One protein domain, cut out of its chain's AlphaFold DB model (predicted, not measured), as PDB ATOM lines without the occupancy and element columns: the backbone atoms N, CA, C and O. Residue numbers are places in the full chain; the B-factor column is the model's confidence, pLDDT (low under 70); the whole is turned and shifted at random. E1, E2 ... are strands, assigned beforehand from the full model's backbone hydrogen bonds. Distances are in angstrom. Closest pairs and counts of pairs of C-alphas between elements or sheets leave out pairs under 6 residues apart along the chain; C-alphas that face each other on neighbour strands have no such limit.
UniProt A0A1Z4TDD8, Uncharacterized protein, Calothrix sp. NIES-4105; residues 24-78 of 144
ATOM      1  N   VAL A  24     249.316 218.536 231.276       96.88
ATOM      2  CA  VAL A  24     250.297 217.614 230.688       96.88
ATOM      3  C   VAL A  24     249.614 216.312 230.286       96.88
ATOM      4  O   VAL A  24     248.855 215.720 231.053       96.88
ATOM      5  N   TYR A  25     249.907 215.839 229.080       96.25
ATOM      6  CA  TYR A  25     249.307 214.647 228.502       96.25
ATOM      7  C   TYR A  25     250.371 213.660 228.022       96.25
ATOM      8  O   TYR A  25     251.377 214.041 227.424       96.25
ATOM      9  N   SER A  26     250.114 212.372 228.238       95.06
ATOM     10  CA  SER A  26     250.892 211.262 227.685       95.06
ATOM     11  C   SER A  26     250.231 210.743 226.410       95.06
ATOM     12  O   SER A  26     249.087 210.281 226.435       95.06
ATOM     13  N   PHE A  27     250.946 210.842 225.294       93.56
ATOM     14  CA  PHE A  27     250.513 210.477 223.954       93.56
ATOM     15  C   PHE A  27     250.925 209.052 223.591       93.56
ATOM     16  O   PHE A  27     251.999 208.564 223.946       93.56
ATOM     17  N   SER A  28     250.087 208.395 222.791       80.25
ATOM     18  CA  SER A  28     250.518 207.196 222.071       80.25
ATOM     19  C   SER A  28     251.477 207.573 220.928       80.25
ATOM     20  O   SER A  28     251.283 208.590 220.264       80.25
ATOM     21  N   LYS A  29     252.500 206.741 220.665       67.50
ATOM     22  CA  LYS A  29     253.596 207.011 219.700       67.50
ATOM     23  C   LYS A  29     253.162 207.426 218.281       67.50
ATOM     24  O   LYS A  29     253.994 207.914 217.532       67.50
ATOM     25  N   LYS A  30     251.905 207.201 217.883       69.06
ATOM     26  CA  LYS A  30     251.411 207.478 216.522       69.06
ATOM     27  C   LYS A  30     250.927 208.917 216.305       69.06
ATOM     28  O   LYS A  30     250.735 209.298 215.160       69.06
ATOM     29  N   ALA A  31     250.698 209.687 217.370       71.06
ATOM     30  CA  ALA A  31     250.063 211.008 217.291       71.06
ATOM     31  C   ALA A  31     251.052 212.189 217.365       71.06
ATOM     32  O   ALA A  31     250.620 213.339 217.405       71.06
ATOM     33  N   ILE A  32     252.362 211.921 217.422       81.81
ATOM     34  CA  ILE A  32     253.408 212.927 217.652       81.81
ATOM     35  C   ILE A  32     254.557 212.776 216.644       81.81
ATOM     36  O   ILE A  32     254.750 211.673 216.122       81.81
ATOM     37  N   PRO A  33     255.339 213.840 216.374       83.56
ATOM     38  CA  PRO A  33     256.572 213.734 215.601       83.56
ATOM     39  C   PRO A  33     257.504 212.651 216.165       83.56
ATOM     40  O   PRO A  33     257.638 212.498 217.380       83.56
ATOM     41  N   SER A  34     258.146 211.880 215.283       86.25
ATOM     42  CA  SER A  34     258.927 210.689 215.658       86.25
ATOM     43  C   SER A  34     260.169 210.986 216.503       86.25
ATOM     44  O   SER A  34     260.713 210.088 217.139       86.25
ATOM     45  N   ASP A  35     260.631 212.229 216.483       91.38
ATOM     46  CA  ASP A  35     261.792 212.744 217.201       91.38
ATOM     47  C   ASP A  35     261.423 213.407 218.541       91.38
ATOM     48  O   ASP A  35     262.275 214.010 219.196       91.38
ATOM     49  N   CYS A  36     260.165 213.299 218.972       92.38
ATOM     50  CA  CYS A  36     259.666 213.879 220.214       92.38
ATOM     51  C   CYS A  36     259.391 212.827 221.294       92.38
ATOM     52  O   CYS A  36     259.063 211.670 221.021       92.38
ATOM     53  N   GLY A  37     259.504 213.253 222.553       90.38
ATOM     54  CA  GLY A  37     259.057 212.460 223.694       90.38
ATOM     55  C   GLY A  37     257.541 212.255 223.677       90.38
ATOM     56  O   GLY A  37     256.792 213.053 223.120       90.38
ATOM     57  N   SER A  38     257.062 211.201 224.340       92.62
ATOM     58  CA  SER A  38     255.628 210.871 224.398       92.62
ATOM     59  C   SER A  38     254.801 211.794 225.296       92.62
ATOM     60  O   SER A  38     253.613 211.552 225.474       92.62
ATOM     61  N   ILE A  39     255.405 212.807 225.909       95.06
ATOM     62  CA  ILE A  39     254.732 213.723 226.827       95.06
ATOM     63  C   ILE A  39     254.627 215.079 226.142       95.06
ATOM     64  O   ILE A  39     255.631 215.610 225.674       95.06
ATOM     65  N   GLY A  40     253.417 215.625 226.093       95.69
ATOM     66  CA  GLY A  40     253.137 216.949 225.555       95.69
ATOM     67  C   GLY A  40     252.422 217.810 226.584       95.69
ATOM     68  O   GLY A  40     251.638 217.307 227.392       95.69
ATOM     69  N   ARG A  41     252.672 219.114 226.547       96.81
ATOM     70  CA  ARG A  41     252.005 220.091 227.408       96.81
ATOM     71  C   ARG A  41     251.119 221.012 226.595       96.81
ATOM     72  O   ARG A  41     251.570 221.511 225.576       96.81
ATOM     73  N   VAL A  42     249.906 221.289 227.059       97.56
ATOM     74  CA  VAL A  42     249.044 222.300 226.436       97.56
ATOM     75  C   VAL A  42     249.641 223.687 226.673       97.56
ATOM     76  O   VAL A  42     249.773 224.113 227.820       97.56
ATOM     77  N   ILE A  43     249.984 224.392 225.598       97.44
ATOM     78  CA  ILE A  43     250.558 225.748 225.656       97.44
ATOM     79  C   ILE A  43     249.615 226.816 225.108       97.44
ATOM     80  O   ILE A  43     249.809 227.994 225.384       97.44
ATOM     81  N   GLU A  44     248.593 226.407 224.355       96.75
ATOM     82  CA  GLU A  44     247.539 227.282 223.852       96.75
ATOM     83  C   GLU A  44     246.303 226.445 223.485       96.75
ATOM     84  O   GLU A  44     246.407 225.278 223.098       96.75
ATOM     85  N   ILE A  45     245.119 227.036 223.627       95.56
ATOM     86  CA  ILE A  45     243.855 226.462 223.163       95.56
ATOM     87  C   ILE A  45     243.191 227.515 222.284       95.56
ATOM     88  O   ILE A  45     242.878 228.608 222.750       95.56
ATOM     89  N   THR A  46     242.984 227.172 221.020       92.69
ATOM     90  CA  THR A  46     242.314 228.021 220.028       92.69
ATOM     91  C   THR A  46     240.909 227.483 219.746       92.69
ATOM     92  O   THR A  46     240.499 226.464 220.307       92.69
ATOM     93  N   TYR A  47     240.163 228.143 218.857       88.06
ATOM     94  CA  TYR A  47     238.844 227.665 218.427       88.06
ATOM     95  C   TYR A  47     238.899 226.360 217.616       88.06
ATOM     96  O   TYR A  47     237.918 225.619 217.606       88.06
ATOM     97  N   ASP A  48     240.042 226.065 216.986       91.12
ATOM     98  CA  ASP A  48     240.195 224.936 216.060       91.12
ATOM     99  C   ASP A  48     241.165 223.862 216.571       91.12
ATOM    100  O   ASP A  48     240.988 222.671 216.294       91.12
ATOM    101  N   TYR A  49     242.162 224.257 217.365       94.69
ATOM    102  CA  TYR A  49     243.277 223.409 217.788       94.69
ATOM    103  C   TYR A  49     243.569 223.512 219.281       94.69
ATOM    104  O   TYR A  49     243.452 224.576 219.889       94.69
ATOM    105  N   VAL A  50     244.057 222.407 219.836       96.25
ATOM    106  CA  VAL A  50     244.839 222.410 221.072       96.25
ATOM    107  C   VAL A  50     246.308 222.358 220.671       96.25
ATOM    108  O   VAL A  50     246.726 221.469 219.922       96.25
ATOM    109  N   VAL A  51     247.081 223.327 221.143       97.00
ATOM    110  CA  VAL A  51     248.500 223.466 220.824       97.00
ATOM    111  C   VAL A  51     249.315 222.820 221.931       97.00
ATOM    112  O   VAL A  51     249.170 223.163 223.109       97.00
ATOM    113  N   PHE A  52     250.189 221.897 221.546       96.88
ATOM    114  CA  PHE A  52     251.071 221.186 222.458       96.88
ATOM    115  C   PHE A  52     252.534 221.563 222.245       96.88
ATOM    116  O   PHE A  52     253.020 221.596 221.116       96.88
ATOM    117  N   GLY A  53     253.247 221.778 223.346       97.06
ATOM    118  CA  GLY A  53     254.701 221.777 223.398       97.06
ATOM    119  C   GLY A  53     255.227 220.375 223.708       97.06
ATOM    120  O   GLY A  53     254.824 219.760 224.699       97.06
ATOM    121  N   PHE A  54     256.136 219.884 222.874       96.19
ATOM    122  CA  PHE A  54     256.876 218.638 223.056       96.19
ATOM    123  C   PHE A  54     258.371 218.920 223.164       96.19
ATOM    124  O   PHE A  54     258.874 219.881 222.579       96.19
ATOM    125  N   ARG A  55     259.102 218.054 223.868       95.62
ATOM    126  CA  ARG A  55     260.564 218.068 223.837       95.62
ATOM    127  C   ARG A  55     261.076 217.107 222.771       95.62
ATOM    128  O   ARG A  55     260.758 215.915 222.794       95.62
ATOM    129  N   ASN A  56     261.902 217.622 221.868       95.31
ATOM    130  CA  ASN A  56     262.665 216.798 220.941       95.31
ATOM    131  C   ASN A  56     263.724 215.992 221.710       95.31
ATOM    132  O   ASN A  56     264.511 216.568 222.460       95.31
ATOM    133  N   ILE A  57     263.775 214.674 221.522       92.31
ATOM    134  CA  ILE A  57     264.644 213.786 222.315       92.31
ATOM    135  C   ILE A  57     266.132 213.947 221.985       92.31
ATOM    136  O   ILE A  57     266.981 213.656 222.822       92.31
ATOM    137  N   THR A  58     266.457 214.417 220.779       92.81
ATOM    138  CA  THR A  58     267.839 214.550 220.301       92.81
ATOM    139  C   THR A  58     268.386 215.945 220.572       92.81
ATOM    140  O   THR A  58     269.458 216.102 221.149       92.81
ATOM    141  N   THR A  59     267.647 216.974 220.168       94.38
ATOM    142  CA  THR A  59     268.087 218.374 220.255       94.38
ATOM    143  C   THR A  59     267.693 219.041 221.567       94.38
ATOM    144  O   THR A  59     268.166 220.140 221.848       94.38
ATOM    145  N   ARG A  60     266.802 218.414 222.350       92.81
ATOM    146  CA  ARG A  60     266.169 218.970 223.559       92.81
ATOM    147  C   ARG A  60     265.353 220.245 223.321       92.81
ATOM    148  O   ARG A  60     264.868 220.829 224.286       92.81
ATOM    149  N   ARG A  61     265.175 220.676 222.068       94.19
ATOM    150  CA  ARG A  61     264.418 221.881 221.706       94.19
ATOM    151  C   ARG A  61     262.913 221.650 221.809       94.19
ATOM    152  O   ARG A  61     262.440 220.515 221.729       94.19
ATOM    153  N   LEU A  62     262.180 222.749 221.976       95.56
ATOM    154  CA  LEU A  62     260.723 222.758 221.951       95.56
ATOM    155  C   LEU A  62     260.241 222.506 220.521       95.56
ATOM    156  O   LEU A  62     260.686 223.171 219.586       95.56
ATOM    157  N   VAL A  63     259.303 221.581 220.369       96.12
ATOM    158  CA  VAL A  63     258.553 221.349 219.135       96.12
ATOM    159  C   VAL A  63     257.093 221.648 219.426       96.12
ATOM    160  O   VAL A  63     256.520 221.100 220.367       96.12
ATOM    161  N   VAL A  64     256.498 222.538 218.636       95.81
ATOM    162  CA  VAL A  64     255.095 222.935 218.780       95.81
ATOM    163  C   VAL A  64     254.252 222.169 217.771       95.81
ATOM    164  O   VAL A  64     254.579 222.138 216.586       95.81
ATOM    165  N   VAL A  65     253.175 221.546 218.242       94.31
ATOM    166  CA  VAL A  65     252.273 220.735 217.419       94.31
ATOM    167  C   VAL A  65     250.832 221.165 217.664       94.31
ATOM    168  O   VAL A  65     250.358 221.172 218.799       94.31
ATOM    169  N   ASN A  66     250.124 221.474 216.582       95.06
ATOM    170  CA  ASN A  66     248.715 221.851 216.612       95.06
ATOM    171  C   ASN A  66     247.872 220.616 216.299       95.06
ATOM    172  O   ASN A  66     248.001 220.045 215.217       95.06
ATOM    173  N   LEU A  67     247.014 220.200 217.229       92.81
ATOM    174  CA  LEU A  67     246.169 219.020 217.054       92.81
ATOM    175  C   LEU A  67     244.697 219.401 217.160       92.81
ATOM    176  O   LEU A  67     244.286 220.092 218.097       92.81
ATOM    177  N   HIS A  68     243.876 218.916 216.228       92.44
ATOM    178  CA  HIS A  68     242.432 218.991 216.417       92.44
ATOM    179  C   HIS A  68     242.017 218.059 217.565       92.44
ATOM    180  O   HIS A  68     242.567 216.962 217.691       92.44
ATOM    181  N   PRO A  69     240.983 218.406 218.354       90.00
ATOM    182  CA  PRO A  69     240.523 217.585 219.478       90.00
ATOM    183  C   PRO A  69     240.255 216.107 219.170       90.00
ATOM    184  O   PRO A  69     240.402 215.258 220.049       90.00
ATOM    185  N   ARG A  70     239.852 215.800 217.930       89.00
ATOM    186  CA  ARG A  70     239.575 214.435 217.453       89.00
ATOM    187  C   ARG A  70     240.836 213.588 217.234       89.00
ATOM    188  O   ARG A  70     240.750 212.373 217.354       89.00
ATOM    189  N   ASP A  71     241.972 214.230 216.965       89.38
ATOM    190  CA  ASP A  71     243.250 213.579 216.643       89.38
ATOM    191  C   ASP A  71     244.125 213.385 217.900       89.38
ATOM    192  O   ASP A  71     245.177 212.743 217.873       89.38
ATOM    193  N   ILE A  72     243.687 213.922 219.045       90.62
ATOM    194  CA  ILE A  72     244.407 213.830 220.316       90.62
ATOM    195  C   ILE A  72     244.097 212.492 220.996       90.62
ATOM    196  O   ILE A  72     243.123 212.343 221.741       90.62
ATOM    197  N   HIS A  73     244.988 211.528 220.786       90.56
ATOM    198  CA  HIS A  73     244.982 210.226 221.455       90.56
ATOM    199  C   HIS A  73     245.976 210.202 222.623       90.56
ATOM    200  O   HIS A  73     247.054 209.600 222.539       90.56
ATOM    201  N   ALA A  74     245.604 210.882 223.711       93.56
ATOM    202  CA  ALA A  74     246.449 211.072 224.886       93.56
ATOM    203  C   ALA A  74     245.665 210.971 226.205       93.56
ATOM    204  O   ALA A  74     244.446 211.156 226.238       93.56
ATOM    205  N   LYS A  75     246.373 210.691 227.302       94.81
ATOM    206  CA  LYS A  75     245.824 210.647 228.666       94.81
ATOM    207  C   LYS A  75     246.387 211.797 229.491       94.81
ATOM    208  O   LYS A  75     247.594 212.012 229.458       94.81
ATOM    209  N   LEU A  76     245.527 212.498 230.229       96.19
ATOM    210  CA  LEU A  76     245.958 213.488 231.219       96.19
ATOM    211  C   LEU A  76     246.813 212.787 232.282       96.19
ATOM    212  O   LEU A  76     246.438 211.712 232.757       96.19
ATOM    213  N   ILE A  77     247.945 213.385 232.638       96.44
ATOM    214  CA  ILE A  77     248.843 212.887 233.684       96.44
ATOM    215  C   ILE A  77     249.130 213.982 234.711       96.44
ATOM    216  O   ILE A  77     248.903 215.164 234.457       96.44
ATOM    217  N   SER A  78     249.621 213.583 235.886       94.56
ATOM    218  CA  SER A  78     250.106 214.537 236.881       94.56
ATOM    219  C   SER A  78     251.374 215.230 236.387       94.56
ATOM    220  O   SER A  78     252.178 214.659 235.653       94.56
TER     221      SER A  78
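What this domain is: This is residues 24 to 78 of the 144 residues of an uncharacterized protein of Calothrix sp. NIES-4105 (UniProt A0A1Z4TDD8). A single, strongly twisted antiparallel sheet of five strands makes the domain, its longest strand E2 bending sharply at residue 39. E2, E3 and E4 form one part of the sheet, and the short strands E1 and E5 run side by side in the other, turned well away from E3 and E4. The printed part has 55 residues, with no named helix and five named strands, E1 to E5 along the chain; the sheet's order is E4, E3, E2, E1, E5, and the class is all strand. It is compact, with a radius of gyration of the C-alphas of 10.4 A, and spans 32 by 21 by 18 A.

How they stand to each other: E2, residues 36 to 45, is an inner strand that bends by 82 degrees at residue 39. E3, residues 50 to 56, is its antiparallel neighbour at 147 degrees, with N 43 and O 51 2.9 A apart. E4, residues 62 to 67, is an edge strand antiparallel to E3, with N 52 and O 65 at 2.8 A. E1, residues 24 to 27, is antiparallel to E2, with N 25 and O 40 at 2.8 A. E5, residues 74 to 77, is the other edge strand, antiparallel to E1, with N 26 and O 75 at 2.8 A. E1 to E4 form a meander, each strand the antiparallel neighbour of the one before. E4 and E5 are apart.

Where its parts are: E1 begins at C-alpha 24 (250.297, 217.614, 230.688), and E5 ends at C-alpha 77 (248.843, 212.887, 233.684). From first to last C-alpha E2 measures 20.4 A, E3 18.7 A and E4 15.8 A.

The domain as a whole: The C-alphas farthest apart, those of Tyr 47 and Thr 58, are 31.9 A apart. The printed part has no cut and no long link. Mean pLDDT of the printed part is 92.0; residues 29 to 30 are under 70.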